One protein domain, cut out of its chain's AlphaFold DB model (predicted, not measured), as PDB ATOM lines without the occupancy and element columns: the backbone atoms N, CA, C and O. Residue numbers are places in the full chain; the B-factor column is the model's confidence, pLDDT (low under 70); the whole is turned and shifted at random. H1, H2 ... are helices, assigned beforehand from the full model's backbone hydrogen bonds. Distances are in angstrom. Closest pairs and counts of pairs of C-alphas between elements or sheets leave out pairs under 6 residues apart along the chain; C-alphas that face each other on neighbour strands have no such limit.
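AT A GLANCE: This is residues 253 to 312 of the 312 residues of the protein "Galactokinase" of Clavispora lusitaniae (strain ATCC 42720) (UniProt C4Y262). Two helices, H1 then H2, run the same way and overlap only in part, making a long rod; between them residues 275 to 289 fold back as a loop. Residues 255 to 260 stick out at one end and residues 301 to 312 at the other. The printed part has 60 residues, is all helix and loose, with a radius of gyration of the C-alphas of 14.8 A, and spans 57 by 16 by 15 A.

IN THESE COORDINATES: H1, residues 257 to 274, begins at C-alpha (23.503, 43.230, -28.848) and is 26.1 A long. H2, residues 290 to 307, is 25.6 A long and ends at C-alpha (48.209, 11.962, -41.872).

HOW THE PARTS SIT: H1 touches H2 with residues 264 to 272 alone, and H2 touches H1 with residues 290 to 293 alone. Their closest C-alphas, of Ala 268 and Leu 290, are 4.7 A apart. They run the same way at a shallow tilt of 23 degrees. In H1 and H2 every O i to N i+4 pair is within hydrogen-bond range.

THE WHOLE: The C-alphas farthest apart, of Ala 253 and Tyr 312, are 56.6 A apart. The printed part has no cut. The link from H1 to H2 is long, 15 residues. Residues 302 to 312 have pLDDT under 70.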
ATOM      1  N   ALA A 253      18.590  45.863 -28.151       87.94
ATOM      2  CA  ALA A 253      19.073  44.505 -28.384       87.94
ATOM      3  C   ALA A 253      18.854  44.030 -29.827       87.94
ATOM      4  O   ALA A 253      19.822  43.537 -30.411       87.94
ATOM      5  N   PRO A 254      17.672  44.228 -30.456       90.62
ATOM      6  CA  PRO A 254      17.431  43.742 -31.815       90.62
ATOM      7  C   PRO A 254      18.359  44.346 -32.878       90.62
ATOM      8  O   PRO A 254      18.592  43.715 -33.902       90.62
ATOM      9  N   LYS A 255      18.887  45.558 -32.650       93.19
ATOM     10  CA  LYS A 255      19.753  46.281 -33.601       93.19
ATOM     11  C   LYS A 255      21.230  46.280 -33.203       93.19
ATOM     12  O   LYS A 255      22.082  46.516 -34.050       93.19
ATOM     13  N   ASN A 256      21.520  46.021 -31.929       93.19
ATOM     14  CA  ASN A 256      22.865  46.044 -31.367       93.19
ATOM     15  C   ASN A 256      23.234  44.658 -30.829       93.19
ATOM     16  O   ASN A 256      23.758  43.827 -31.564       93.19
ATOM     17  N   TYR A 257      22.956  44.391 -29.550       93.75
ATOM     18  CA  TYR A 257      23.503  43.230 -28.848       93.75
ATOM     19  C   TYR A 257      23.090  41.889 -29.478       93.75
ATOM     20  O   TYR A 257      23.949  41.101 -29.866       93.75
ATOM     21  N   ASN A 258      21.786  41.638 -29.641       95.25
ATOM     22  CA  ASN A 258      21.300  40.380 -30.214       95.25
ATOM     23  C   ASN A 258      21.638  40.260 -31.700       95.25
ATOM     24  O   ASN A 258      21.870  39.146 -32.163       95.25
ATOM     25  N   LEU A 259      21.717  41.377 -32.434       96.31
ATOM     26  CA  LEU A 259      22.181  41.356 -33.822       96.31
ATOM     27  C   LEU A 259      23.593  40.765 -33.907       96.31
ATOM     28  O   LEU A 259      23.824  39.866 -34.710       96.31
ATOM     29  N   ARG A 260      24.508  41.188 -33.026       96.50
ATOM     30  CA  ARG A 260      25.877  40.643 -32.975       96.50
ATOM     31  C   ARG A 260      25.891  39.151 -32.642       96.50
ATOM     32  O   ARG A 260      26.671  38.415 -33.237       96.50
ATOM     33  N   VAL A 261      25.014  38.690 -31.745       95.88
ATOM     34  CA  VAL A 261      24.862  37.256 -31.421       95.88
ATOM     35  C   VAL A 261      24.385  36.457 -32.641       95.88
ATOM     36  O   VAL A 261      24.918  35.386 -32.926       95.88
ATOM     37  N   VAL A 262      23.419  36.986 -33.397       96.06
ATOM     38  CA  VAL A 262      22.929  36.356 -34.634       96.06
ATOM     39  C   VAL A 262      24.016  36.330 -35.710       96.06
ATOM     40  O   VAL A 262      24.230  35.295 -36.335       96.06
ATOM     41  N   GLU A 263      24.741  37.431 -35.916       97.06
ATOM     42  CA  GLU A 263      25.801  37.522 -36.928       97.06
ATOM     43  C   GLU A 263      26.904  36.480 -36.712       97.06
ATOM     44  O   GLU A 263      27.311  35.812 -37.666       97.06
ATOM     45  N   VAL A 264      27.362  36.283 -35.469       96.50
ATOM     46  CA  VAL A 264      28.395  35.274 -35.179       96.50
ATOM     47  C   VAL A 264      27.875  33.843 -35.312       96.50
ATOM     48  O   VAL A 264      28.634  32.967 -35.723       96.50
ATOM     49  N   ALA A 265      26.597  33.599 -35.008       94.62
ATOM     50  CA  ALA A 265      25.961  32.298 -35.198       94.62
ATOM     51  C   ALA A 265      25.866  31.955 -36.692       94.62
ATOM     52  O   ALA A 265      26.284  30.878 -37.117       94.62
ATOM     53  N   VAL A 266      25.422  32.909 -37.517       95.31
ATOM     54  CA  VAL A 266      25.396  32.764 -38.980       95.31
ATOM     55  C   VAL A 266      26.805  32.536 -39.528       95.31
ATOM     56  O   VAL A 266      27.007  31.638 -40.344       95.31
ATOM     57  N   ALA A 267      27.799  33.299 -39.063       95.38
ATOM     58  CA  ALA A 267      29.187  33.111 -39.477       95.38
ATOM     59  C   ALA A 267      29.706  31.704 -39.126       95.38
ATOM     60  O   ALA A 267      30.312  31.048 -39.976       95.38
ATOM     61  N   ALA A 268      29.435  31.216 -37.910       94.12
ATOM     62  CA  ALA A 268      29.819  29.876 -37.470       94.12
ATOM     63  C   ALA A 268      29.207  28.778 -38.350       94.12
ATOM     64  O   ALA A 268      29.907  27.825 -38.710       94.12
ATOM     65  N   GLU A 269      27.943  28.946 -38.739       91.38
ATOM     66  CA  GLU A 269      27.211  28.025 -39.606       91.38
ATOM     67  C   GLU A 269      27.764  28.031 -41.042       91.38
ATOM     68  O   GLU A 269      27.970  26.977 -41.647       91.38
ATOM     69  N   LEU A 270      28.080  29.213 -41.587       93.62
ATOM     70  CA  LEU A 270      28.712  29.349 -42.903       93.62
ATOM     71  C   LEU A 270      30.101  28.701 -42.938       93.62
ATOM     72  O   LEU A 270      30.429  28.021 -43.911       93.62
ATOM     73  N   ILE A 271      30.900  28.867 -41.879       91.00
ATOM     74  CA  ILE A 271      32.197  28.192 -41.732       91.00
ATOM     75  C   ILE A 271      31.992  26.675 -41.696       91.00
ATOM     76  O   ILE A 271      32.642  25.955 -42.454       91.00
ATOM     77  N   ALA A 272      31.064  26.185 -40.869       90.19
ATOM     78  CA  ALA A 272      30.781  24.758 -40.771       90.19
ATOM     79  C   ALA A 272      30.377  24.163 -42.130       90.19
ATOM     80  O   ALA A 272      30.944  23.154 -42.545       90.19
ATOM     81  N   ARG A 273      29.491  24.837 -42.877       90.62
ATOM     82  CA  ARG A 273      29.079  24.420 -44.227       90.62
ATOM     83  C   ARG A 273      30.227  24.453 -45.230       90.62
ATOM     84  O   ARG A 273      30.426  23.475 -45.944       90.62
ATOM     85  N   LYS A 274      31.004  25.542 -45.268       91.31
ATOM     86  CA  LYS A 274      32.127  25.711 -46.205       91.31
ATOM     87  C   LYS A 274      33.173  24.603 -46.062       91.31
ATOM     88  O   LYS A 274      33.734  24.169 -47.063       91.31
ATOM     89  N   PHE A 275      33.428  24.154 -44.834       88.31
ATOM     90  CA  PHE A 275      34.431  23.127 -44.540       88.31
ATOM     91  C   PHE A 275      33.840  21.724 -44.313       88.31
ATOM     92  O   PHE A 275      34.590  20.802 -43.995       88.31
ATOM     93  N   GLY A 276      32.525  21.534 -44.479       88.81
ATOM     94  CA  GLY A 276      31.858  20.242 -44.274       88.81
ATOM     95  C   GLY A 276      31.961  19.710 -42.837       88.81
ATOM     96  O   GLY A 276      32.078  18.502 -42.628       88.81
ATOM     97  N   LEU A 277      31.979  20.601 -41.842       88.19
ATOM     98  CA  LEU A 277      32.170  20.255 -40.433       88.19
ATOM     99  C   LEU A 277      30.860  19.782 -39.802       88.19
ATOM    100  O   LEU A 277      29.802  20.367 -40.021       88.19
ATOM    101  N   LYS A 278      30.955  18.782 -38.923       87.25
ATOM    102  CA  LYS A 278      29.891  18.458 -37.968       87.25
ATOM    103  C   LYS A 278      30.179  19.194 -36.663       87.25
ATOM    104  O   LYS A 278      31.175  18.902 -36.002       87.25
ATOM    105  N   VAL A 279      29.332  20.159 -36.317       87.25
ATOM    106  CA  VAL A 279      29.450  20.970 -35.097       87.25
ATOM    107  C   VAL A 279      28.156  20.826 -34.304       87.25
ATOM    108  O   VAL A 279      27.077  20.794 -34.889       87.25
ATOM    109  N   SER A 280      28.259  20.687 -32.984       86.00
ATOM    110  CA  SER A 280      27.081  20.637 -32.115       86.00
ATOM    111  C   SER A 280      26.389  22.007 -32.066       86.00
ATOM    112  O   SER A 280      27.096  23.014 -31.966       86.00
ATOM    113  N   PRO A 281      25.046  22.059 -32.094       86.75
ATOM    114  CA  PRO A 281      24.304  23.294 -31.892       86.75
ATOM    115  C   PRO A 281      24.312  23.633 -30.400       86.75
ATOM    116  O   PRO A 281      23.547  23.081 -29.619       86.75
ATOM    117  N   ASP A 282      25.270  24.448 -29.970       84.81
ATOM    118  CA  ASP A 282      25.466  24.760 -28.554       84.81
ATOM    119  C   ASP A 282      25.366  26.251 -28.219       84.81
ATOM    120  O   ASP A 282      25.567  26.617 -27.067       84.81
ATOM    121  N   SER A 283      25.038  27.109 -29.187       87.25
ATOM    122  CA  SER A 283      24.840  28.543 -28.957       87.25
ATOM    123  C   SER A 283      23.508  28.858 -28.263       87.25
ATOM    124  O   SER A 283      22.585  28.046 -28.235       87.25
ATOM    125  N   ASN A 284      23.359  30.106 -27.801       83.94
ATOM    126  CA  ASN A 284      22.086  30.644 -27.292       83.94
ATOM    127  C   ASN A 284      20.936  30.608 -28.322       83.94
ATOM    128  O   ASN A 284      19.782  30.816 -27.959       83.94
ATOM    129  N   LEU A 285      21.245  30.397 -29.606       88.50
ATOM    130  CA  LEU A 285      20.289  30.355 -30.714       88.50
ATOM    131  C   LEU A 285      20.098  28.937 -31.271       88.50
ATOM    132  O   LEU A 285      19.592  28.805 -32.381       88.50
ATOM    133  N   ASP A 286      20.548  27.904 -30.550       89.44
ATOM    134  CA  ASP A 286      20.498  26.500 -30.991       89.44
ATOM    135  C   ASP A 286      21.216  26.271 -32.339       89.44
ATOM    136  O   ASP A 286      20.750  25.590 -33.249       89.44
ATOM    137  N   THR A 287      22.381  26.907 -32.489       88.56
ATOM    138  CA  THR A 287      23.251  26.834 -33.679       88.56
ATOM    139  C   THR A 287      24.697  26.557 -33.277       88.56
ATOM    140  O   THR A 287      25.040  26.567 -32.090       88.56
ATOM    141  N   ALA A 288      25.574  26.305 -34.252       88.25
ATOM    142  CA  ALA A 288      27.005  26.206 -33.989       88.25
ATOM    143  C   ALA A 288      27.560  27.512 -33.388       88.25
ATOM    144  O   ALA A 288      27.178  28.618 -33.773       88.25
ATOM    145  N   THR A 289      28.522  27.394 -32.474       91.12
ATOM    146  CA  THR A 289      29.305  28.542 -31.994       91.12
ATOM    147  C   THR A 289      30.588  28.726 -32.796       91.12
ATOM    148  O   THR A 289      31.173  27.754 -33.277       91.12
ATOM    149  N   LEU A 290      31.093  29.966 -32.891       92.50
ATOM    150  CA  LEU A 290      32.371  30.244 -33.567       92.50
ATOM    151  C   LEU A 290      33.518  29.401 -32.996       92.50
ATOM    152  O   LEU A 290      34.297  28.831 -33.759       92.50
ATOM    153  N   ARG A 291      33.600  29.251 -31.665       91.69
ATOM    154  CA  ARG A 291      34.600  28.375 -31.044       91.69
ATOM    155  C   ARG A 291      34.415  26.916 -31.448       91.69
ATOM    156  O   ARG A 291      35.413  26.237 -31.688       91.69
ATOM    157  N   GLY A 292      33.175  26.425 -31.495       88.88
ATOM    158  CA  GLY A 292      32.860  25.070 -31.948       88.88
ATOM    159  C   GLY A 292      33.342  24.827 -33.377       88.88
ATOM    160  O   GLY A 292      34.111  23.892 -33.617       88.88
ATOM    161  N   SER A 293      32.980  25.723 -34.299       89.69
ATOM    162  CA  SER A 293      33.393  25.654 -35.702       89.69
ATOM    163  C   SER A 293      34.912  25.729 -35.860       89.69
ATOM    164  O   SER A 293      35.497  24.863 -36.508       89.69
ATOM    165  N   PHE A 294      35.586  26.687 -35.214       90.00
ATOM    166  CA  PHE A 294      37.049  26.819 -35.287       90.00
ATOM    167  C   PHE A 294      37.787  25.620 -34.700       90.00
ATOM    168  O   PHE A 294      38.762  25.155 -35.286       90.00
ATOM    169  N   ARG A 295      37.305  25.066 -33.583       87.62
ATOM    170  CA  ARG A 295      37.867  23.836 -33.019       87.62
ATOM    171  C   ARG A 295      37.779  22.685 -34.026       87.62
ATOM    172  O   ARG A 295      38.760  21.964 -34.188       87.62
ATOM    173  N   CYS A 296      36.648  22.514 -34.713       85.81
ATOM    174  CA  CYS A 296      36.514  21.478 -35.739       85.81
ATOM    175  C   CYS A 296      37.437  21.721 -36.947       85.81
ATOM    176  O   CYS A 296      38.038  20.758 -37.421       85.81
ATOM    177  N   VAL A 297      37.612  22.972 -37.401       85.62
ATOM    178  CA  VAL A 297      38.588  23.313 -38.460       85.62
ATOM    179  C   VAL A 297      40.001  22.916 -38.039       85.62
ATOM    180  O   VAL A 297      40.654  22.162 -38.753       85.62
ATOM    181  N   LEU A 298      40.446  23.350 -36.857       83.56
ATOM    182  CA  LEU A 298      41.777  23.037 -36.328       83.56
ATOM    183  C   LEU A 298      42.013  21.527 -36.241       83.56
ATOM    184  O   LEU A 298      43.061  21.045 -36.660       83.56
ATOM    185  N   HIS A 299      41.038  20.757 -35.751       81.75
ATOM    186  CA  HIS A 299      41.155  19.298 -35.724       81.75
ATOM    187  C   HIS A 299      41.214  18.680 -37.124       81.75
ATOM    188  O   HIS A 299      41.987  17.746 -37.332       81.75
ATOM    189  N   ALA A 300      40.434  19.186 -38.084       77.06
ATOM    190  CA  ALA A 300      40.458  18.698 -39.459       77.06
ATOM    191  C   ALA A 300      41.793  19.013 -40.159       77.06
ATOM    192  O   ALA A 300      42.333  18.158 -40.859       77.06
ATOM    193  N   GLU A 301      42.350  20.206 -39.950       74.25
ATOM    194  CA  GLU A 301      43.631  20.621 -40.530       74.25
ATOM    195  C   GLU A 301      44.816  19.911 -39.875       74.25
ATOM    196  O   GLU A 301      45.641  19.335 -40.583       74.25
ATOM    197  N   ILE A 302      44.877  19.850 -38.540       65.81
ATOM    198  CA  ILE A 302      45.927  19.107 -37.823       65.81
ATOM    199  C   ILE A 302      45.835  17.611 -38.146       65.81
ATOM    200  O   ILE A 302      46.856  16.972 -38.384       65.81
ATOM    201  N   GLY A 303      44.623  17.050 -38.234       58.22
ATOM    202  CA  GLY A 303      44.413  15.666 -38.662       58.22
ATOM    203  C   GLY A 303      44.955  15.397 -40.069       58.22
ATOM    204  O   GLY A 303      45.616  14.383 -40.288       58.22
ATOM    205  N   ARG A 304      44.763  16.334 -41.011       53.88
ATOM    206  CA  ARG A 304      45.360  16.260 -42.357       53.88
ATOM    207  C   ARG A 304      46.884  16.397 -42.335       53.88
ATOM    208  O   ARG A 304      47.550  15.675 -43.068       53.88
ATOM    209  N   VAL A 305      47.450  17.265 -41.491       51.34
ATOM    210  CA  VAL A 305      48.910  17.453 -41.361       51.34
ATOM    211  C   VAL A 305      49.592  16.230 -40.734       51.34
ATOM    212  O   VAL A 305      50.669  15.838 -41.184       51.34
ATOM    213  N   CYS A 306      48.967  15.584 -39.747       37.50
ATOM    214  CA  CYS A 306      49.494  14.365 -39.128       37.50
ATOM    215  C   CYS A 306      49.399  13.144 -40.060       37.50
ATOM    216  O   CYS A 306      50.322  12.334 -40.084       37.50
ATOM    217  N   LEU A 307      48.338  13.030 -40.869       39.28
ATOM    218  CA  LEU A 307      48.209  11.962 -41.872       39.28
ATOM    219  C   LEU A 307      49.081  12.203 -43.117       39.28
ATOM    220  O   LEU A 307      49.560  11.248 -43.717       39.28
ATOM    221  N   GLY A 308      49.358  13.462 -43.470       34.28
ATOM    222  CA  GLY A 308      50.252  13.830 -44.576       34.28
ATOM    223  C   GLY A 308      51.748  13.615 -44.305       34.28
ATOM    224  O   GLY A 308      52.550  13.774 -45.221       34.28
ATOM    225  N   ARG A 309      52.140  13.256 -43.073       36.41
ATOM    226  CA  ARG A 309      53.526  12.898 -42.701       36.41
ATOM    227  C   ARG A 309      53.742  11.401 -42.458       36.41
ATOM    228  O   ARG A 309      54.873  11.004 -42.202       36.41
ATOM    229  N   ALA A 310      52.710  10.565 -42.586       34.12
ATOM    230  CA  ALA A 310      52.829   9.105 -42.508       34.12
ATOM    231  C   ALA A 310      53.233   8.491 -43.865       34.12
ATOM    232  O   ALA A 310      52.615   7.547 -44.351       34.12
ATOM    233  N   GLY A 311      54.248   9.081 -44.496       39.91
ATOM    234  CA  GLY A 311      54.828   8.628 -45.752       39.91
ATOM    235  C   GLY A 311      56.346   8.660 -45.674       39.91
ATOM    236  O   GLY A 311      56.946   9.531 -46.290       39.91
ATOM    237  N   TYR A 312      56.916   7.744 -44.888       32.28
ATOM    238  CA  TYR A 312      58.252   7.157 -45.037       32.28
ATOM    239  C   TYR A 312      58.241   5.768 -44.403       32.28
ATOM    240  O   TYR A 312      57.698   5.654 -43.279       32.28
TER     241      TYR A 312